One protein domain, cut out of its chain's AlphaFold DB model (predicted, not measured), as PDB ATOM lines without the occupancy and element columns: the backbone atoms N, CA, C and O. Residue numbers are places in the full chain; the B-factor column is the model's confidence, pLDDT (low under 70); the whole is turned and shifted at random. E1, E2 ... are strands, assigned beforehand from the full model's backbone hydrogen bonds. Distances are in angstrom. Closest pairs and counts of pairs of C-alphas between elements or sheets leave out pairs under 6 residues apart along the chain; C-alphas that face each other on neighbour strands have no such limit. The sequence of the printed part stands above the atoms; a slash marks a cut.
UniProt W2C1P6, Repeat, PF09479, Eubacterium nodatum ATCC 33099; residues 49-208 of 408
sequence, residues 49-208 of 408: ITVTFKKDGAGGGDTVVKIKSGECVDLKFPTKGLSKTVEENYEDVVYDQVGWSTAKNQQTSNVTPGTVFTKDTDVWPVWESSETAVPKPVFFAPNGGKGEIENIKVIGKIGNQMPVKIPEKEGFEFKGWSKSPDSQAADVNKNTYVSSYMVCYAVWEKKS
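AT A GLANCE: This is residues 49 to 208 of the 408 residues of the protein "Repeat, PF09479" of Eubacterium nodatum ATCC 33099 (UniProt W2C1P6). Little of this model is regular structure: two curled sheets, each like part of a barrel, follow one another along an elongated body, with the E3 and E4 hairpin at one end and the last residues of E9 at the other. The printed part has 160 residues, no named helix and strands E1 to E9, with 62 residues: all strand, in mixed sheets E2-E1-E5-E4-E3 and E7-E6-E9-E8. It is compact, radius of gyration of the C-alphas 16.2 A, spanning 64 by 38 by 22 A.

IN THESE COORDINATES: E1 is residues 49 to 53, beginning at C-alpha (143.041, 132.644, 123.355), E2 63 to 68, E3 83 to 88, E4 91 to 101, 27.2 A long, E5 121 to 129, E6 136 to 141, E7 152 to 154, E8 172 to 178, E9 198 to 206, ending at (116.281, 132.654, 137.266).

HOW THE PARTS SIT: E1 and E5 are parallel; N 52 and O 121 are 2.9 A apart. E3, E4 and E5 form a meander, antiparallel neighbours in turn; N 86 and O 93 are 2.9 A apart. E4 bends by 68 degrees at residue 98. The closest C-alphas of E4 and E6, Val 98 and Pro 137, are 5.2 A apart.

THE WHOLE: The printed part has no cut. Residues 131 to 133 are under pLDDT 70.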
ATOM      1  N   ILE A  49     142.110 131.521 123.430       95.25
ATOM      2  CA  ILE A  49     143.041 132.644 123.355       95.25
ATOM      3  C   ILE A  49     143.591 132.950 124.743       95.25
ATOM      4  O   ILE A  49     142.996 132.618 125.776       95.25
ATOM      5  N   THR A  50     144.725 133.629 124.756       96.44
ATOM      6  CA  THR A  50     145.457 134.004 125.955       96.44
ATOM      7  C   THR A  50     145.418 135.513 126.160       96.44
ATOM      8  O   THR A  50     145.864 136.283 125.313       96.44
ATOM      9  N   VAL A  51     144.934 135.953 127.318       97.69
ATOM     10  CA  VAL A  51     145.063 137.345 127.762       97.69
ATOM     11  C   VAL A  51     146.112 137.391 128.867       97.69
ATOM     12  O   VAL A  51     145.983 136.718 129.893       97.69
ATOM     13  N   THR A  52     147.176 138.158 128.660       97.88
ATOM     14  CA  THR A  52     148.304 138.237 129.593       97.88
ATOM     15  C   THR A  52     148.326 139.599 130.266       97.88
ATOM     16  O   THR A  52     148.691 140.606 129.669       97.88
ATOM     17  N   PHE A  53     147.958 139.625 131.542       97.69
ATOM     18  CA  PHE A  53     148.028 140.804 132.393       97.69
ATOM     19  C   PHE A  53     149.465 141.000 132.875       97.69
ATOM     20  O   PHE A  53     149.963 140.272 133.741       97.69
ATOM     21  N   LYS A  54     150.130 141.989 132.282       97.94
ATOM     22  CA  LYS A  54     151.521 142.338 132.545       97.94
ATOM     23  C   LYS A  54     151.704 142.902 133.943       97.94
ATOM     24  O   LYS A  54     150.863 143.644 134.445       97.94
ATOM     25  N   LYS A  55     152.847 142.600 134.555       94.75
ATOM     26  CA  LYS A  55     153.238 143.199 135.842       94.75
ATOM     27  C   LYS A  55     153.881 144.572 135.716       94.75
ATOM     28  O   LYS A  55     153.743 145.379 136.626       94.75
ATOM     29  N   ASP A  56     154.571 144.833 134.607       94.62
ATOM     30  CA  ASP A  56     155.174 146.134 134.270       94.62
ATOM     31  C   ASP A  56     155.930 146.816 135.436       94.62
ATOM     32  O   ASP A  56     155.668 147.963 135.806       94.62
ATOM     33  N   GLY A  57     156.864 146.077 136.042       90.00
ATOM     34  CA  GLY A  57     157.684 146.552 137.163       90.00
ATOM     35  C   GLY A  57     157.096 146.283 138.551       90.00
ATOM     36  O   GLY A  57     157.791 146.471 139.542       90.00
ATOM     37  N   ALA A  58     155.855 145.796 138.650       92.56
ATOM     38  CA  ALA A  58     155.322 145.266 139.903       92.56
ATOM     39  C   ALA A  58     155.913 143.891 140.243       92.56
ATOM     40  O   ALA A  58     156.268 143.111 139.360       92.56
ATOM     41  N   GLY A  59     155.949 143.557 141.534       89.06
ATOM     42  CA  GLY A  59     156.437 142.259 142.002       89.06
ATOM     43  C   GLY A  59     155.632 141.054 141.476       89.06
ATOM     44  O   GLY A  59     154.393 141.078 141.389       89.06
ATOM     45  N   GLY A  60     156.349 139.963 141.194       87.31
ATOM     46  CA  GLY A  60     155.810 138.685 140.706       87.31
ATOM     47  C   GLY A  60     155.830 138.537 139.179       87.31
ATOM     48  O   GLY A  60     156.289 139.420 138.467       87.31
ATOM     49  N   GLY A  61     155.345 137.395 138.679       90.19
ATOM     50  CA  GLY A  61     155.206 137.129 137.239       90.19
ATOM     51  C   GLY A  61     153.876 137.620 136.659       90.19
ATOM     52  O   GLY A  61     152.930 137.884 137.407       90.19
ATOM     53  N   ASP A  62     153.813 137.730 135.330       96.50
ATOM     54  CA  ASP A  62     152.592 138.071 134.589       96.50
ATOM     55  C   ASP A  62     151.443 137.101 134.914       96.50
ATOM     56  O   ASP A  62     151.648 135.896 135.082       96.50
ATOM     57  N   THR A  63     150.212 137.616 134.961       96.31
ATOM     58  CA  THR A  63     149.016 136.784 135.137       96.31
ATOM     59  C   THR A  63     148.471 136.402 133.768       96.31
ATOM     60  O   THR A  63     148.013 137.252 133.009       96.31
ATOM     61  N   VAL A  64     148.493 135.111 133.454       96.31
ATOM     62  CA  VAL A  64     148.018 134.580 132.173       96.31
ATOM     63  C   VAL A  64     146.643 133.954 132.362       96.31
ATOM     64  O   VAL A  64     146.486 133.044 133.176       96.31
ATOM     65  N   VAL A  65     145.650 134.416 131.603       95.88
ATOM     66  CA  VAL A  65     144.294 133.857 131.621       95.88
ATOM     67  C   VAL A  65     143.926 133.336 130.245       95.88
ATOM     68  O   VAL A  65     144.256 133.935 129.225       95.88
ATOM     69  N   LYS A  66     143.220 132.209 130.225       94.81
ATOM     70  CA  LYS A  66     142.754 131.583 128.992       94.81
ATOM     71  C   LYS A  66     141.242 131.657 128.889       94.81
ATOM     72  O   LYS A  66     140.552 131.270 129.838       94.81
ATOM     73  N   ILE A  67     140.733 132.132 127.764       93.00
ATOM     74  CA  ILE A  67     139.300 132.291 127.484       93.00
ATOM     75  C   ILE A  67     139.013 131.863 126.047       93.00
ATOM     76  O   ILE A  67     139.935 131.750 125.242       93.00
ATOM     77  N   LYS A  68     137.750 131.608 125.706       91.94
ATOM     78  CA  LYS A  68     137.394 131.390 124.301       91.94
ATOM     79  C   LYS A  68     137.381 132.730 123.573       91.94
ATOM     80  O   LYS A  68     136.972 133.741 124.142       91.94
ATOM     81  N   SER A  69     137.810 132.741 122.314       92.25
ATOM     82  CA  SER A  69     137.690 133.931 121.466       92.25
ATOM     83  C   SER A  69     136.239 134.439 121.449       92.25
ATOM     84  O   SER A  69     135.293 133.668 121.304       92.25
ATOM     85  N   GLY A  70     136.040 135.738 121.656       89.50
ATOM     86  CA  GLY A  70     134.711 136.347 121.747       89.50
ATOM     87  C   GLY A  70     134.048 136.267 123.130       89.50
ATOM     88  O   GLY A  70     132.958 136.817 123.298       89.50
ATOM     89  N   GLU A  71     134.684 135.649 124.130       89.44
ATOM     90  CA  GLU A  71     134.268 135.739 125.534       89.44
ATOM     91  C   GLU A  71     134.996 136.880 126.262       89.44
ATOM     92  O   GLU A  71     136.020 137.400 125.811       89.44
ATOM     93  N   CYS A  72     134.434 137.297 127.398       91.81
ATOM     94  CA  CYS A  72     135.086 138.229 128.308       91.81
ATOM     95  C   CYS A  72     135.860 137.482 129.401       91.81
ATOM     96  O   CYS A  72     135.689 136.279 129.600       91.81
ATOM     97  N   VAL A  73     136.746 138.193 130.096       92.44
ATOM     98  CA  VAL A  73     137.608 137.591 131.125       92.44
ATOM     99  C   VAL A  73     136.815 137.223 132.388       92.44
ATOM    100  O   VAL A  73     137.114 136.214 133.027       92.44
ATOM    101  N   ASP A  74     135.795 138.016 132.720       94.31
ATOM    102  CA  ASP A  74     134.814 137.800 133.788       94.31
ATOM    103  C   ASP A  74     135.430 137.277 135.102       94.31
ATOM    104  O   ASP A  74     136.226 137.974 135.734       94.31
ATOM    105  N   LEU A  75     135.124 136.034 135.496       93.75
ATOM    106  CA  LEU A  75     135.603 135.403 136.732       93.75
ATOM    107  C   LEU A  75     137.118 135.174 136.775       93.75
ATOM    108  O   LEU A  75     137.674 134.946 137.848       93.75
ATOM    109  N   LYS A  76     137.797 135.213 135.625       93.81
ATOM    110  CA  LYS A  76     139.256 135.062 135.537       93.81
ATOM    111  C   LYS A  76     139.986 136.398 135.663       93.81
ATOM    112  O   LYS A  76     141.211 136.417 135.575       93.81
ATOM    113  N   PHE A  77     139.275 137.512 135.846       95.19
ATOM    114  CA  PHE A  77     139.902 138.829 135.930       95.19
ATOM    115  C   PHE A  77     140.797 138.910 137.173       95.19
ATOM    116  O   PHE A  77     140.447 138.326 138.203       95.19
ATOM    117  N   PRO A  78     141.949 139.607 137.125       94.56
ATOM    118  CA  PRO A  78     142.800 139.749 138.300       94.56
ATOM    119  C   PRO A  78     142.010 140.292 139.496       94.56
ATOM    120  O   PRO A  78     141.392 141.344 139.414       94.56
ATOM    121  N   THR A  79     142.030 139.579 140.620       92.88
ATOM    122  CA  THR A  79     141.291 139.963 141.839       92.88
ATOM    123  C   THR A  79     142.152 140.711 142.853       92.88
ATOM    124  O   THR A  79     141.675 141.100 143.917       92.88
ATOM    125  N   LYS A  80     143.433 140.915 142.533       92.12
ATOM    126  CA  LYS A  80     144.411 141.612 143.368       92.12
ATOM    127  C   LYS A  80     145.044 142.737 142.563       92.12
ATOM    128  O   LYS A  80     145.523 142.499 141.455       92.12
ATOM    129  N   GLY A  81     145.069 143.928 143.151       90.81
ATOM    130  CA  GLY A  81     145.748 145.082 142.574       90.81
ATOM    131  C   GLY A  81     147.263 144.901 142.548       90.81
ATOM    132  O   GLY A  81     147.824 144.049 143.245       90.81
ATOM    133  N   LEU A  82     147.917 145.721 141.732       94.06
ATOM    134  CA  LEU A  82     149.370 145.794 141.646       94.06
ATOM    135  C   LEU A  82     149.883 147.096 142.259       94.06
ATOM    136  O   LEU A  82     149.180 148.105 142.269       94.06
ATOM    137  N   SER A  83     151.129 147.058 142.715       92.19
ATOM    138  CA  SER A  83     151.889 148.232 143.127       92.19
ATOM    139  C   SER A  83     153.348 148.051 142.713       92.19
ATOM    140  O   SER A  83     153.838 146.915 142.646       92.19
ATOM    141  N   LYS A  84     154.020 149.158 142.400       93.19
ATOM    142  CA  LYS A  84     155.458 149.205 142.127       93.19
ATOM    143  C   LYS A  84     156.078 150.446 142.760       93.19
ATOM    144  O   LYS A  84     155.390 151.448 142.930       93.19
ATOM    145  N   THR A  85     157.371 150.377 143.041       92.56
ATOM    146  CA  THR A  85     158.171 151.510 143.513       92.56
ATOM    147  C   THR A  85     159.215 151.833 142.459       92.56
ATOM    148  O   THR A  85     159.843 150.921 141.918       92.56
ATOM    149  N   VAL A  86     159.367 153.113 142.142       91.44
ATOM    150  CA  VAL A  86     160.355 153.621 141.187       91.44
ATOM    151  C   VAL A  86     161.125 154.743 141.871       91.44
ATOM    152  O   VAL A  86     160.510 155.627 142.456       91.44
ATOM    153  N   GLU A  87     162.455 154.700 141.809       89.94
ATOM    154  CA  GLU A  87     163.298 155.795 142.292       89.94
ATOM    155  C   GLU A  87     163.264 156.939 141.266       89.94
ATOM    156  O   GLU A  87     163.730 156.790 140.132       89.94
ATOM    157  N   GLU A  88     162.708 158.083 141.658       88.12
ATOM    158  CA  GLU A  88     162.639 159.298 140.849       88.12
ATOM    159  C   GLU A  88     163.209 160.467 141.659       88.12
ATOM    160  O   GLU A  88     162.813 160.702 142.793       88.12
ATOM    161  N   ASN A  89     164.166 161.214 141.095       86.94
ATOM    162  CA  ASN A  89     164.821 162.344 141.778       86.94
ATOM    163  C   ASN A  89     165.374 162.010 143.185       86.94
ATOM    164  O   ASN A  89     165.340 162.863 144.068       86.94
ATOM    165  N   TYR A  90     165.930 160.804 143.364       87.06
ATOM    166  CA  TYR A  90     166.453 160.274 144.638       87.06
ATOM    167  C   TYR A  90     165.386 159.988 145.713       87.06
ATOM    168  O   TYR A  90     165.734 159.807 146.882       87.06
ATOM    169  N   GLU A  91     164.106 159.923 145.337       87.75
ATOM    170  CA  GLU A  91     162.999 159.537 146.215       87.75
ATOM    171  C   GLU A  91     162.264 158.301 145.666       87.75
ATOM    172  O   GLU A  91     162.084 158.138 144.459       87.75
ATOM    173  N   ASP A  92     161.835 157.412 146.566       89.38
ATOM    174  CA  ASP A  92     161.040 156.231 146.222       89.38
ATOM    175  C   ASP A  92     159.572 156.625 145.997       89.38
ATOM    176  O   ASP A  92     158.814 156.825 146.951       89.38
ATOM    177  N   VAL A  93     159.142 156.674 144.735       89.75
ATOM    178  CA  VAL A  93     157.750 156.953 144.363       89.75
ATOM    179  C   VAL A  93     156.984 155.642 144.211       89.75
ATOM    180  O   VAL A  93     157.326 154.776 143.398       89.75
ATOM    181  N   VAL A  94     155.914 155.482 144.991       90.44
ATOM    182  CA  VAL A  94     155.009 154.328 144.893       90.44
ATOM    183  C   VAL A  94     153.913 154.620 143.872       90.44
ATOM    184  O   VAL A  94     153.298 155.683 143.893       90.44
ATOM    185  N   TYR A  95     153.648 153.656 142.995       91.50
ATOM    186  CA  TYR A  95     152.545 153.678 142.043       91.50
ATOM    187  C   TYR A  95     151.557 152.562 142.356       91.50
ATOM    188  O   TYR A  95     151.934 151.392 142.455       91.50
ATOM    189  N   ASP A  96     150.279 152.919 142.435       91.50
ATOM    190  CA  ASP A  96     149.167 151.986 142.567       91.50
ATOM    191  C   ASP A  96     148.495 151.769 141.207       91.50
ATOM    192  O   ASP A  96     148.333 152.690 140.399       91.50
ATOM    193  N   GLN A  97     148.074 150.533 140.946       92.69
ATOM    194  CA  GLN A  97     147.318 150.209 139.743       92.69
ATOM    195  C   GLN A  97     145.857 150.649 139.889       92.69
ATOM    196  O   GLN A  97     145.152 150.238 140.812       92.69
ATOM    197  N   VAL A  98     145.388 151.449 138.930       91.56
ATOM    198  CA  VAL A  98     144.029 152.025 138.913       91.56
ATOM    199  C   VAL A  98     143.179 151.548 137.734       91.56
ATOM    200  O   VAL A  98     141.997 151.875 137.629       91.56
ATOM    201  N   GLY A  99     143.769 150.767 136.831       93.44
ATOM    202  CA  GLY A  99     143.126 150.337 135.597       93.44
ATOM    203  C   GLY A  99     143.963 149.343 134.809       93.44
ATOM    204  O   GLY A  99     145.096 149.028 135.180       93.44
ATOM    205  N   TRP A 100     143.396 148.859 133.715       95.75
ATOM    206  CA  TRP A 100     144.061 147.968 132.774       95.75
ATOM    207  C   TRP A 100     143.847 148.490 131.356       95.75
ATOM    208  O   TRP A 100     142.767 148.990 131.032       95.75
ATOM    209  N   SER A 101     144.871 148.381 130.510       95.94
ATOM    210  CA  SER A 101     144.797 148.820 129.124       95.94
ATOM    211  C   SER A 101     145.412 147.840 128.138       95.94
ATOM    212  O   SER A 101     146.424 147.207 128.410       95.94
ATOM    213  N   THR A 102     144.833 147.745 126.945       96.19
ATOM    214  CA  THR A 102     145.412 146.981 125.827       96.19
ATOM    215  C   THR A 102     146.675 147.621 125.241       96.19
ATOM    216  O   THR A 102     147.315 147.027 124.377       96.19
ATOM    217  N   ALA A 103     147.041 148.831 125.674       95.81
ATOM    218  CA  ALA A 103     148.267 149.505 125.272       95.81
ATOM    219  C   ALA A 103     149.129 149.849 126.494       95.81
ATOM    220  O   ALA A 103     148.631 150.163 127.573       95.81
ATOM    221  N   LYS A 104     150.449 149.800 126.311       95.56
ATOM    222  CA  LYS A 104     151.413 150.151 127.354       95.56
ATOM    223  C   LYS A 104     151.424 151.670 127.600       95.56
ATOM    224  O   LYS A 104     151.204 152.445 126.668       95.56
ATOM    225  N   ASN A 105     151.715 152.083 128.838       90.56
ATOM    226  CA  ASN A 105     151.872 153.484 129.264       90.56
ATOM    227  C   ASN A 105     150.636 154.375 129.019       90.56
ATOM    228  O   ASN A 105     150.771 155.567 128.751       90.56
ATOM    229  N   GLN A 106     149.427 153.808 129.082       92.94
ATOM    230  CA  GLN A 106     148.188 154.581 128.965       92.94
ATOM    231  C   GLN A 106     147.805 155.250 130.286       92.94
ATOM    232  O   GLN A 106     148.079 154.723 131.360       92.94
ATOM    233  N   GLN A 107     147.122 156.393 130.186       87.25
ATOM    234  CA  GLN A 107     146.567 157.127 131.332       87.25
ATOM    235  C   GLN A 107     145.135 156.690 131.685       87.25
ATOM    236  O   GLN A 107     144.644 156.988 132.774       87.25
ATOM    237  N   THR A 108     144.448 155.990 130.777       89.00
ATOM    238  CA  THR A 108     143.050 155.570 130.940       89.00
ATOM    239  C   THR A 108     142.898 154.054 130.849       89.00
ATOM    240  O   THR A 108     143.616 153.368 130.122       89.00
ATOM    241  N   SER A 109     141.947 153.526 131.624       91.75
ATOM    242  CA  SER A 109     141.566 152.112 131.619       91.75
ATOM    243  C   SER A 109     140.566 151.854 130.493       91.75
ATOM    244  O   SER A 109     139.576 152.574 130.388       91.75
ATOM    245  N   ASN A 110     140.799 150.827 129.677       92.69
ATOM    246  CA  ASN A 110     139.838 150.344 128.674       92.69
ATOM    247  C   ASN A 110     139.601 148.829 128.758       92.69
ATOM    248  O   ASN A 110     138.942 148.259 127.896       92.69
ATOM    249  N   VAL A 111     140.154 148.174 129.782       94.44
ATOM    250  CA  VAL A 111     139.970 146.746 130.027       94.44
ATOM    251  C   VAL A 111     139.257 146.545 131.359       94.44
ATOM    252  O   VAL A 111     139.740 146.943 132.421       94.44
ATOM    253  N   THR A 112     138.103 145.892 131.294       94.81
ATOM    254  CA  THR A 112     137.247 145.533 132.425       94.81
ATOM    255  C   THR A 112     136.983 144.024 132.399       94.81
ATOM    256  O   THR A 112     137.292 143.358 131.407       94.81
ATOM    257  N   PRO A 113     136.404 143.438 133.461       95.81
ATOM    258  CA  PRO A 113     136.004 142.035 133.435       95.81
ATOM    259  C   PRO A 113     135.076 141.685 132.261       95.81
ATOM    260  O   PRO A 113     135.144 140.573 131.747       95.81
ATOM    261  N   GLY A 114     134.234 142.629 131.824       93.25
ATOM    262  CA  GLY A 114     133.308 142.459 130.704       93.25
ATOM    263  C   GLY A 114     133.922 142.685 129.318       93.25
ATOM    264  O   GLY A 114     133.245 142.448 128.319       93.25
ATOM    265  N   THR A 115     135.186 143.120 129.224       93.12
ATOM    266  CA  THR A 115     135.866 143.326 127.937       93.12
ATOM    267  C   THR A 115     136.050 141.995 127.215       93.12
ATOM    268  O   THR A 115     136.600 141.040 127.768       93.12
ATOM    269  N   VAL A 116     135.594 141.949 125.965       92.25
ATOM    270  CA  VAL A 116     135.697 140.782 125.085       92.25
ATOM    271  C   VAL A 116     137.012 140.820 124.315       92.25
ATOM    272  O   VAL A 116     137.369 141.845 123.736       92.25
ATOM    273  N   PHE A 117     137.702 139.683 124.250       92.62
ATOM    274  CA  PHE A 117     138.921 139.526 123.455       92.62
ATOM    275  C   PHE A 117     138.703 138.488 122.357       92.62
ATOM    276  O   PHE A 117     138.059 137.466 122.574       92.62
ATOM    277  N   THR A 118     139.250 138.732 121.168       93.81
ATOM    278  CA  THR A 118     139.115 137.827 120.008       93.81
ATOM    279  C   THR A 118     140.430 137.180 119.574       93.81
ATOM    280  O   THR A 118     140.429 136.294 118.720       93.81
ATOM    281  N   LYS A 119     141.551 137.599 120.167       94.38
ATOM    282  CA  LYS A 119     142.907 137.112 119.896       94.38
ATOM    283  C   LYS A 119     143.790 137.265 121.130       94.38
ATOM    284  O   LYS A 119     143.455 138.042 122.029       94.38
ATOM    285  N   ASP A 120     144.937 136.595 121.122       96.75
ATOM    286  CA  ASP A 120     145.948 136.744 122.165       96.75
ATOM    287  C   ASP A 120     146.320 138.217 122.367       96.75
ATOM    288  O   ASP A 120     146.576 138.943 121.400       96.75
ATOM    289  N   THR A 121     146.281 138.677 123.617       97.38
ATOM    290  CA  THR A 121     146.416 140.101 123.942       97.38
ATOM    291  C   THR A 121     147.183 140.302 125.242       97.38
ATOM    292  O   THR A 121     146.789 139.805 126.296       97.38
ATOM    293  N   ASP A 122     148.244 141.102 125.175       98.00
ATOM    294  CA  ASP A 122     148.910 141.636 126.358       98.00
ATOM    295  C   ASP A 122     148.135 142.849 126.891       98.00
ATOM    296  O   ASP A 122     147.818 143.783 126.150       98.00
ATOM    297  N   VAL A 123     147.851 142.847 128.190       97.88
ATOM    298  CA  VAL A 123     147.142 143.911 128.902       97.88
ATOM    299  C   VAL A 123     148.072 144.502 129.955       97.88
ATOM    300  O   VAL A 123     148.668 143.784 130.753       97.88
ATOM    301  N   TRP A 124     148.195 145.821 129.969       98.00
ATOM    302  CA  TRP A 124     149.149 146.580 130.764       98.00
ATOM    303  C   TRP A 124     148.445 147.340 131.892       98.00
ATOM    304  O   TRP A 124     147.340 147.848 131.688       98.00
ATOM    305  N   PRO A 125     149.048 147.429 133.084       95.75
ATOM    306  CA  PRO A 125     148.479 148.194 134.183       95.75
ATOM    307  C   PRO A 125     148.547 149.698 133.890       95.75
ATOM    308  O   PRO A 125     149.521 150.197 133.326       95.75
ATOM    309  N   VAL A 126     147.502 150.414 134.297       93.94
ATOM    310  CA  VAL A 126     147.462 151.881 134.330       93.94
ATOM    311  C   VAL A 126     147.868 152.324 135.732       93.94
ATOM    312  O   VAL A 126     147.253 151.888 136.711       93.94
ATOM    313  N   TRP A 127     148.902 153.158 135.817       92.25
ATOM    314  CA  TRP A 127     149.555 153.567 137.064       92.25
ATOM    315  C   TRP A 127     149.167 154.987 137.480       92.25
ATOM    316  O   TRP A 127     149.086 155.879 136.638       92.25
ATOM    317  N   GLU A 128     148.983 155.204 138.782       89.88
ATOM    318  CA  GLU A 128     148.758 156.518 139.398       89.88
ATOM    319  C   GLU A 128     149.642 156.626 140.658       89.88
ATOM    320  O   GLU A 128     149.788 155.637 141.381       89.88
ATOM    321  N   SER A 129     150.297 157.772 140.889       85.94
ATOM    322  CA  SER A 129     151.248 157.932 142.002       85.94
ATOM    323  C   SER A 129     150.538 158.008 143.359       85.94
ATOM    324  O   SER A 129     149.485 158.636 143.509       85.94
ATOM    325  N   SER A 130     151.133 157.372 144.369       74.50
ATOM    326  CA  SER A 130     150.526 157.167 145.687       74.50
ATOM    327  C   SER A 130     150.579 158.367 146.638       74.50
ATOM    328  O   SER A 130     150.099 158.274 147.766       74.50
ATOM    329  N   GLU A 131     151.125 159.499 146.194       68.19
ATOM    330  CA  GLU A 131     151.237 160.748 146.967       68.19
ATOM    331  C   GLU A 131     149.909 161.510 147.093       68.19
ATOM    332  O   GLU A 131     149.739 162.367 147.960       68.19
ATOM    333  N   THR A 132     148.941 161.187 146.238       61.75
ATOM    334  CA  THR A 132     147.575 161.711 146.314       61.75
ATOM    335  C   THR A 132     146.686 160.742 147.096       61.75
ATOM    336  O   THR A 132     147.045 159.585 147.299       61.75
ATOM    337  N   ALA A 133     145.512 161.176 147.567       69.12
ATOM    338  CA  ALA A 133     144.521 160.255 148.130       69.12
ATOM    339  C   ALA A 133     144.053 159.278 147.033       69.12
ATOM    340  O   ALA A 133     143.082 159.550 146.332       69.12
ATOM    341  N   VAL A 134     144.787 158.175 146.850       71.12
ATOM    342  CA  VAL A 134     144.675 157.340 145.653       71.12
ATOM    343  C   VAL A 134     143.288 156.720 145.582       71.12
ATOM    344  O   VAL A 134     142.912 155.950 146.477       71.12
ATOM    345  N   PRO A 135     142.523 156.989 144.516       84.56
ATOM    346  CA  PRO A 135     141.255 156.322 144.337       84.56
ATOM    347  C   PRO A 135     141.493 154.833 144.062       84.56
ATOM    348  O   PRO A 135     142.289 154.448 143.207       84.56
ATOM    349  N   LYS A 136     140.785 153.970 144.787       90.38
ATOM    350  CA  LYS A 136     140.889 152.522 144.620       90.38
ATOM    351  C   LYS A 136     139.961 152.067 143.495       90.38
ATOM    352  O   LYS A 136     138.803 152.503 143.453       90.38
ATOM    353  N   PRO A 137     140.442 151.228 142.563       93.38
ATOM    354  CA  PRO A 137     139.619 150.803 141.451       93.38
ATOM    355  C   PRO A 137     138.616 149.732 141.891       93.38
ATOM    356  O   PRO A 137     138.952 148.802 142.632       93.38
ATOM    357  N   VAL A 138     137.386 149.856 141.399       96.00
ATOM    358  CA  VAL A 138     136.332 148.849 141.535       96.00
ATOM    359  C   VAL A 138     135.915 148.398 140.143       96.00
ATOM    360  O   VAL A 138     135.471 149.203 139.322       96.00
ATOM    361  N   PHE A 139     136.069 147.107 139.886       96.12
ATOM    362  CA  PHE A 139     135.692 146.457 138.638       96.12
ATOM    363  C   PHE A 139     134.388 145.683 138.813       96.12
ATOM    364  O   PHE A 139     134.078 145.217 139.908       96.12
ATOM    365  N   PHE A 140     133.638 145.520 137.727       96.06
ATOM    366  CA  PHE A 140     132.319 144.897 137.737       96.06
ATOM    367  C   PHE A 140     132.273 143.733 136.739       96.06
ATOM    368  O   PHE A 140     132.341 143.932 135.528       96.06
ATOM    369  N   ALA A 141     132.214 142.514 137.269       96.38
ATOM    370  CA  ALA A 141     132.241 141.249 136.553       96.38
ATOM    371  C   ALA A 141     130.825 140.738 136.244       96.38
ATOM    372  O   ALA A 141     130.032 140.548 137.174       96.38
ATOM    373  N   PRO A 142     130.474 140.508 134.964       95.69
ATOM    374  CA  PRO A 142     129.120 140.117 134.576       95.69
ATOM    375  C   PRO A 142     128.682 138.734 135.096       95.69
ATOM    376  O   PRO A 142     127.497 138.411 135.021       95.69
ATOM    377  N   ASN A 143     129.590 137.927 135.648       95.94
ATOM    378  CA  ASN A 143     129.328 136.657 136.330       95.94
ATOM    379  C   ASN A 143     128.471 135.682 135.496       95.94
ATOM    380  O   ASN A 143     127.331 135.317 135.828       95.94
ATOM    381  N   GLY A 144     129.003 135.322 134.333       92.50
ATOM    382  CA  GLY A 144     128.346 134.518 133.307       92.50
ATOM    383  C   GLY A 144     127.297 135.269 132.482       92.50
ATOM    384  O   GLY A 144     126.613 134.643 131.674       92.50
ATOM    385  N   GLY A 145     127.126 136.576 132.698       91.81
ATOM    386  CA  GLY A 145     126.400 137.473 131.798       91.81
ATOM    387  C   GLY A 145     127.300 138.058 130.702       91.81
ATOM    388  O   GLY A 145     128.494 137.773 130.628       91.81
ATOM    389  N   LYS A 146     126.727 138.922 129.864       89.44
ATOM    390  CA  LYS A 146     127.428 139.697 128.834       89.44
ATOM    391  C   LYS A 146     127.185 141.189 129.041       89.44
ATOM    392  O   LYS A 146     126.134 141.586 129.537       89.44
ATOM    393  N   GLY A 147     128.150 142.008 128.643       86.62
ATOM    394  CA  GLY A 147     128.061 143.464 128.713       86.62
ATOM    395  C   GLY A 147     129.383 144.080 129.140       86.62
ATOM    396  O   GLY A 147     130.110 143.511 129.950       86.62
ATOM    397  N   GLU A 148     129.691 145.248 128.589       85.44
ATOM    398  CA  GLU A 148     130.865 146.023 128.970       85.44
ATOM    399  C   GLU A 148     130.470 147.029 130.055       85.44
ATOM    400  O   GLU A 148     129.717 147.976 129.809       85.44
ATOM    401  N   ILE A 149     130.940 146.781 131.279       91.44
ATOM    402  CA  ILE A 149     130.661 147.608 132.454       91.44
ATOM    403  C   ILE A 149     131.913 148.410 132.788       91.44
ATOM    404  O   ILE A 149     132.980 147.832 133.000       91.44
ATOM    405  N   GLU A 150     131.780 149.733 132.832       87.44
ATOM    406  CA  GLU A 150     132.874 150.644 133.169       87.44
ATOM    407  C   GLU A 150     133.362 150.395 134.603       87.44
ATOM    408  O   GLU A 150     132.565 150.244 135.534       87.44
ATOM    409  N   ASN A 151     134.683 150.349 134.791       90.50
ATOM    410  CA  ASN A 151     135.266 150.337 136.127       90.50
ATOM    411  C   ASN A 151     135.266 151.754 136.706       90.50
ATOM    412  O   ASN A 151     135.372 152.741 135.981       90.50
ATOM    413  N   ILE A 152     135.202 151.853 138.028       93.06
ATOM    414  CA  ILE A 152     135.199 153.140 138.727       93.06
ATOM    415  C   ILE A 152     136.431 153.291 139.602       93.06
ATOM    416  O   ILE A 152     137.083 152.313 139.964       93.06
ATOM    417  N   LYS A 153     136.726 154.539 139.955       91.31
ATOM    418  CA  LYS A 153     137.811 154.941 140.850       91.31
ATOM    419  C   LYS A 153     137.179 155.644 142.052       91.31
ATOM    420  O   LYS A 153     136.486 156.644 141.864       91.31
ATOM    421  N   VAL A 154     137.353 155.091 143.254       91.19
ATOM    422  CA  VAL A 154     136.599 155.492 144.457       91.19
ATOM    423  C   VAL A 154     137.537 155.838 145.612       91.19
ATOM    424  O   VAL A 154     138.453 155.079 145.918       91.19
ATOM    425  N   ILE A 155     137.259 156.944 146.306       89.38
ATOM    426  CA  ILE A 155     137.846 157.264 147.614       89.38
ATOM    427  C   ILE A 155     136.759 157.053 148.673       89.38
ATOM    428  O   ILE A 155     135.763 157.774 148.718       89.38
ATOM    429  N   GLY A 156     136.926 156.050 149.534       92.00
ATOM    430  CA  GLY A 156     135.949 155.734 150.573       92.00
ATOM    431  C   GLY A 156     134.718 154.999 150.034       92.00
ATOM    432  O   GLY A 156     134.822 153.841 149.651       92.00
ATOM    433  N   LYS A 157     133.528 155.611 150.067       94.88
ATOM    434  CA  LYS A 157     132.274 154.947 149.647       94.88
ATOM    435  C   LYS A 157     132.028 155.101 148.147       94.88
ATOM    436  O   LYS A 157     132.269 156.175 147.615       94.88
ATOM    437  N   ILE A 158     131.450 154.078 147.504       95.94
ATOM    438  CA  ILE A 158     131.123 154.097 146.059       95.94
ATOM    439  C   ILE A 158     130.253 155.305 145.662       95.94
ATOM    440  O   ILE A 158     130.414 155.874 144.585       95.94
ATOM    441  N   GLY A 159     129.315 155.716 146.517       93.75
ATOM    442  CA  GLY A 159     128.462 156.874 146.265       93.75
ATOM    443  C   GLY A 159     127.642 156.737 144.978       93.75
ATOM    444  O   GLY A 159     127.098 155.675 144.676       93.75
ATOM    445  N   ASN A 160     127.550 157.825 144.214       92.94
ATOM    446  CA  ASN A 160     126.770 157.883 142.973       92.94
ATOM    447  C   ASN A 160     127.510 157.288 141.757       92.94
ATOM    448  O   ASN A 160     127.043 157.447 140.636       92.94
ATOM    449  N   GLN A 161     128.646 156.613 141.967       93.75
ATOM    450  CA  GLN A 161     129.456 156.008 140.904       93.75
ATOM    451  C   GLN A 161     129.080 154.540 140.632       93.75
ATOM    452  O   GLN A 161     129.824 153.830 139.970       93.75
ATOM    453  N   MET A 162     127.949 154.037 141.140       93.81
ATOM    454  CA  MET A 162     127.473 152.697 140.763       93.81
ATOM    455  C   MET A 162     127.258 152.611 139.237       93.81
ATOM    456  O   MET A 162     126.778 153.585 138.651       93.81
ATOM    457  N   PRO A 163     127.542 151.465 138.591       91.88
ATOM    458  CA  PRO A 163     127.326 151.317 137.158       91.88
ATOM    459  C   PRO A 163     125.873 151.564 136.763       91.88
ATOM    460  O   PRO A 163     124.956 150.972 137.334       91.88
ATOM    461  N   VAL A 164     125.676 152.420 135.759       90.44
ATOM    462  CA  VAL A 164     124.360 152.661 135.145       90.44
ATOM    463  C   VAL A 164     124.035 151.563 134.132       90.44
ATOM    464  O   VAL A 164     122.897 151.109 134.051       90.44
ATOM    465  N   LYS A 165     125.043 151.113 133.376       91.25
ATOM    466  CA  LYS A 165     124.937 149.941 132.504       91.25
ATOM    467  C   LYS A 165     125.052 148.680 133.358       91.25
ATOM    468  O   LYS A 165     126.011 148.531 134.114       91.25
ATOM    469  N   ILE A 166     124.084 147.784 133.217       93.75
ATOM    470  CA  ILE A 166     124.073 146.472 133.867       93.75
ATOM    471  C   ILE A 166     124.312 145.376 132.820       93.75
ATOM    472  O   ILE A 166     123.970 145.577 131.654       93.75
ATOM    473  N   PRO A 167     124.911 144.239 133.203       94.12
ATOM    474  CA  PRO A 167     125.045 143.103 132.302       94.12
ATOM    475  C   PRO A 167     123.688 142.449 132.016       94.12
ATOM    476  O   PRO A 167     122.725 142.619 132.765       94.12
ATOM    477  N   GLU A 168     123.648 141.619 130.977       93.75
ATOM    478  CA  GLU A 168     122.498 140.789 130.614       93.75
ATOM    479  C   GLU A 168     122.861 139.301 130.643       93.75
ATOM    480  O   GLU A 168     123.952 138.899 130.232       93.75
ATOM    481  N   LYS A 169     121.932 138.462 131.110       93.12
ATOM    482  CA  LYS A 169     122.079 137.003 131.126       93.12
ATOM    483  C   LYS A 169     120.756 136.351 130.748       93.12
ATOM    484  O   LYS A 169     119.739 136.545 131.413       93.12
ATOM    485  N   GLU A 170     120.762 135.598 129.653       90.25
ATOM    486  CA  GLU A 170     119.562 134.968 129.103       90.25
ATOM    487  C   GLU A 170     118.895 134.037 130.126       90.25
ATOM    488  O   GLU A 170     119.554 133.202 130.738       90.25
ATOM    489  N   GLY A 171     117.584 134.199 130.333       89.06
ATOM    490  CA  GLY A 171     116.826 133.424 131.322       89.06
ATOM    491  C   GLY A 171     117.011 133.860 132.781       89.06
ATOM    492  O   GLY A 171     116.434 133.230 133.667       89.06
ATOM    493  N   PHE A 172     117.756 134.938 133.052       92.06
ATOM    494  CA  PHE A 172     117.961 135.473 134.401       92.06
ATOM    495  C   PHE A 172     117.600 136.964 134.499       92.06
ATOM    496  O   PHE A 172     117.550 137.693 133.508       92.06
ATOM    497  N   GLU A 173     117.320 137.410 135.717       93.38
ATOM    498  CA  GLU A 173     117.117 138.797 136.118       93.38
ATOM    499  C   GLU A 173     118.307 139.258 136.972       93.38
ATOM    500  O   GLU A 173     118.738 138.551 137.885       93.38
ATOM    501  N   PHE A 174     118.851 140.440 136.670       95.44
ATOM    502  CA  PHE A 174     119.938 141.053 137.432       95.44
ATOM    503  C   PHE A 174     119.412 141.602 138.766       95.44
ATOM    504  O   PHE A 174     118.506 142.434 138.782       95.44
ATOM    505  N   LYS A 175     119.996 141.172 139.888       96.06
ATOM    506  CA  LYS A 175     119.585 141.586 141.243       96.06
ATOM    507  C   LYS A 175     120.518 142.592 141.911       96.06
ATOM    508  O   LYS A 175     120.189 143.110 142.975       96.06
ATOM    509  N   GLY A 176     121.668 142.879 141.308       96.38
ATOM    510  CA  GLY A 176     122.667 143.796 141.849       96.38
ATOM    511  C   GLY A 176     124.072 143.207 141.822       96.38
ATOM    512  O   GLY A 176     124.347 142.236 141.122       96.38
ATOM    513  N   TRP A 177     124.966 143.815 142.595       97.44
ATOM    514  CA  TRP A 177     126.383 143.467 142.640       97.44
ATOM    515  C   TRP A 177     126.751 142.849 143.988       97.44
ATOM    516  O   TRP A 177     126.225 143.263 145.026       97.44
ATOM    517  N   SER A 178     127.681 141.896 143.985       97.81
ATOM    518  CA  SER A 178     128.221 141.286 145.195       97.81
ATOM    519  C   SER A 178     129.745 141.259 145.235       97.81
ATOM    520  O   SER A 178     130.397 141.240 144.202       97.81
ATOM    521  N   LYS A 179     130.338 141.228 146.430       95.81
ATOM    522  CA  LYS A 179     131.787 141.014 146.609       95.81
ATOM    523  C   LYS A 179     132.225 139.572 146.337       95.81
ATOM    524  O   LYS A 179     133.422 139.323 146.221       95.81
ATOM    525  N   SER A 180     131.279 138.631 146.272       95.44
ATOM    526  CA  SER A 180     131.540 137.211 146.032       95.44
ATOM    527  C   SER A 180     130.876 136.744 144.732       95.44
ATOM    528  O   SER A 180     129.703 137.065 144.521       95.44
ATOM    529  N   PRO A 181     131.573 135.965 143.884       95.19
ATOM    530  CA  PRO A 181     130.997 135.429 142.649       95.19
ATOM    531  C   PRO A 181     129.864 134.425 142.897       95.19
ATOM    532  O   PRO A 181     128.972 134.290 142.064       95.19
ATOM    533  N   ASP A 182     129.855 133.768 144.060       94.25
ATOM    534  CA  ASP A 182     128.883 132.721 144.397       94.25
ATOM    535  C   ASP A 182     127.658 133.251 145.165       94.25
ATOM    536  O   ASP A 182     126.747 132.492 145.518       94.25
ATOM    537  N   SER A 183     127.624 134.555 145.463       93.75
ATOM    538  CA  SER A 183     126.548 135.141 146.262       93.75
ATOM    539  C   SER A 183     125.207 135.091 145.537       93.75
ATOM    540  O   SER A 183     125.084 135.478 144.376       93.75
ATOM    541  N   GLN A 184     124.170 134.689 146.269       91.81
ATOM    542  CA  GLN A 184     122.781 134.723 145.801       91.81
ATOM    543  C   GLN A 184     122.089 136.061 146.111       91.81
ATOM    544  O   GLN A 184     120.947 136.275 145.717       91.81
ATOM    545  N   ALA A 185     122.764 136.969 146.824       94.00
ATOM    546  CA  ALA A 185     122.232 138.268 147.213       94.00
ATOM    547  C   ALA A 185     123.242 139.389 146.940       94.00
ATOM    548  O   ALA A 185     124.446 139.236 147.159       94.00
ATOM    549  N   ALA A 186     122.745 140.534 146.477       96.31
ATOM    550  CA  ALA A 186     123.568 141.716 146.273       96.31
ATOM    551  C   ALA A 186     123.953 142.350 147.622       96.31
ATOM    552  O   ALA A 186     123.084 142.660 148.438       96.31
ATOM    553  N   ASP A 187     125.250 142.570 147.845       97.00
ATOM    554  CA  ASP A 187     125.806 143.206 149.052       97.00
ATOM    555  C   ASP A 187     126.678 144.442 148.741       97.00
ATOM    556  O   ASP A 187     127.233 145.079 149.644       97.00
ATOM    557  N   VAL A 188     126.759 144.836 147.466       96.94
ATOM    558  CA  VAL A 188     127.439 146.050 147.002       96.94
ATOM    559  C   VAL A 188     126.413 147.109 146.604       96.94
ATOM    560  O   VAL A 188     125.539 146.881 145.770       96.94
ATOM    561  N   ASN A 189     126.524 148.298 147.195       95.75
ATOM    562  CA  ASN A 189     125.674 149.451 146.916       95.75
ATOM    563  C   ASN A 189     126.449 150.766 147.124       95.75
ATOM    564  O   ASN A 189     127.623 150.766 147.490       95.75
ATOM    565  N   LYS A 190     125.779 151.913 146.954       96.00
ATOM    566  CA  LYS A 190     126.378 153.253 147.116       96.00
ATOM    567  C   LYS A 190     127.084 153.496 148.461       96.00
ATOM    568  O   LYS A 190     127.946 154.362 148.555       96.00
ATOM    569  N   ASN A 191     126.715 152.771 149.516       96.75
ATOM    570  CA  ASN A 191     127.302 152.920 150.848       96.75
ATOM    571  C   ASN A 191     128.489 151.981 151.094       96.75
ATOM    572  O   ASN A 191     129.131 152.096 152.140       96.75
ATOM    573  N   THR A 192     128.775 151.062 150.169       96.75
ATOM    574  CA  THR A 192     129.895 150.129 150.277       96.75
ATOM    575  C   THR A 192     131.207 150.904 150.284       96.75
ATOM    576  O   THR A 192     131.478 151.697 149.383       96.75
ATOM    577  N   TYR A 193     132.005 150.685 151.329       95.25
ATOM    578  CA  TYR A 193     133.326 151.286 151.483       95.25
ATOM    579  C   TYR A 193     134.382 150.463 150.735       95.25
ATOM    580  O   TYR A 193     134.400 149.234 150.832       95.25
ATOM    581  N   VAL A 194     135.257 151.155 150.016       94.00
ATOM    582  CA  VAL A 194     136.328 150.620 149.179       94.00
ATOM    583  C   VAL A 194     137.656 151.044 149.800       94.00
ATOM    584  O   VAL A 194     138.050 152.206 149.734       94.00
ATOM    585  N   SER A 195     138.339 150.098 150.440       90.50
ATOM    586  CA  SER A 195     139.656 150.317 151.057       90.50
ATOM    587  C   SER A 195     140.820 149.833 150.187       90.50
ATOM    588  O   SER A 195     141.974 150.142 150.468       90.50
ATOM    589  N   SER A 196     140.536 149.053 149.143       91.50
ATOM    590  CA  SER A 196     141.531 148.453 148.253       91.50
ATOM    591  C   SER A 196     140.897 148.061 146.917       91.50
ATOM    592  O   SER A 196     139.685 148.203 146.740       91.50
ATOM    593  N   TYR A 197     141.727 147.586 145.985       93.94
ATOM    594  CA  TYR A 197     141.306 146.985 144.720       93.94
ATOM    595  C   TYR A 197     140.162 145.983 144.929       93.94
ATOM    596  O   TYR A 197     140.282 145.072 145.752       93.94
ATOM    597  N   MET A 198     139.070 146.129 144.180       94.62
ATOM    598  CA  MET A 198     137.872 145.308 144.356       94.62
ATOM    599  C   MET A 198     137.297 144.865 143.010       94.62
ATOM    600  O   MET A 198     137.217 145.654 142.072       94.62
ATOM    601  N   VAL A 199     136.841 143.614 142.938       96.56
ATOM    602  CA  VAL A 199     136.004 143.105 141.842       96.56
ATOM    603  C   VAL A 199     134.648 142.732 142.428       96.56
ATOM    604  O   VAL A 199     134.578 141.968 143.389       96.56
ATOM    605  N   CYS A 200     133.588 143.298 141.869       97.50
ATOM    606  CA  CYS A 200     132.202 143.033 142.227       97.50
ATOM    607  C   CYS A 200     131.551 142.178 141.137       97.50
ATOM    608  O   CYS A 200     131.747 142.447 139.960       97.50
ATOM    609  N   TYR A 201     130.740 141.197 141.502       97.44
ATOM    610  CA  TYR A 201     130.152 140.204 140.607       97.44
ATOM    611  C   TYR A 201     128.641 140.392 140.508       97.44
ATOM    612  O   TYR A 201     127.983 140.680 141.508       97.44
ATOM    613  N   ALA A 202     128.079 140.247 139.312       97.56
ATOM    614  CA  ALA A 202     126.636 140.324 139.118       97.56
ATOM    615  C   ALA A 202     125.910 139.172 139.834       97.56
ATOM    616  O   ALA A 202     126.347 138.019 139.785       97.56
ATOM    617  N   VAL A 203     124.781 139.483 140.470       97.50
ATOM    618  CA  VAL A 203     123.887 138.513 141.116       97.50
ATOM    619  C   VAL A 203     122.668 138.287 140.226       97.50
ATOM    620  O   VAL A 203     122.065 139.248 139.744       97.50
ATOM    621  N   TRP A 204     122.299 137.022 140.023       95.75
ATOM    622  CA  TRP A 204     121.283 136.599 139.057       95.75
ATOM    623  C   TRP A 204     120.170 135.778 139.715       95.75
ATOM    624  O   TRP A 204     120.457 134.830 140.439       95.75
ATOM    625  N   GLU A 205     118.910 136.071 139.389       91.88
ATOM    626  CA  GLU A 205     117.754 135.226 139.728       91.88
ATOM    627  C   GLU A 205     117.156 134.621 138.454       91.88
ATOM    628  O   GLU A 205     116.992 135.310 137.452       91.88
ATOM    629  N   LYS A 206     116.846 133.321 138.450       88.75
ATOM    630  CA  LYS A 206     116.281 132.654 137.266       88.75
ATOM    631  C   LYS A 206     114.852 133.148 137.005       88.75
ATOM    632  O   LYS A 206     114.010 133.071 137.896       88.75
ATOM    633  N   LYS A 207     114.551 133.581 135.774       84.06
ATOM    634  CA  LYS A 207     113.185 133.936 135.347       84.06
ATOM    635  C   LYS A 207     112.301 132.681 135.381       84.06
ATOM    636  O   LYS A 207     112.692 131.632 134.867       84.06
ATOM    637  N   SER A 208     111.127 132.755 136.007       72.56
ATOM    638  CA  SER A 208     110.236 131.600 136.165       72.56
ATOM    639  C   SER A 208     109.507 131.263 134.856       72.56
ATOM    640  O   SER A 208     108.554 131.946 134.503       72.56
TER     641      SER A 208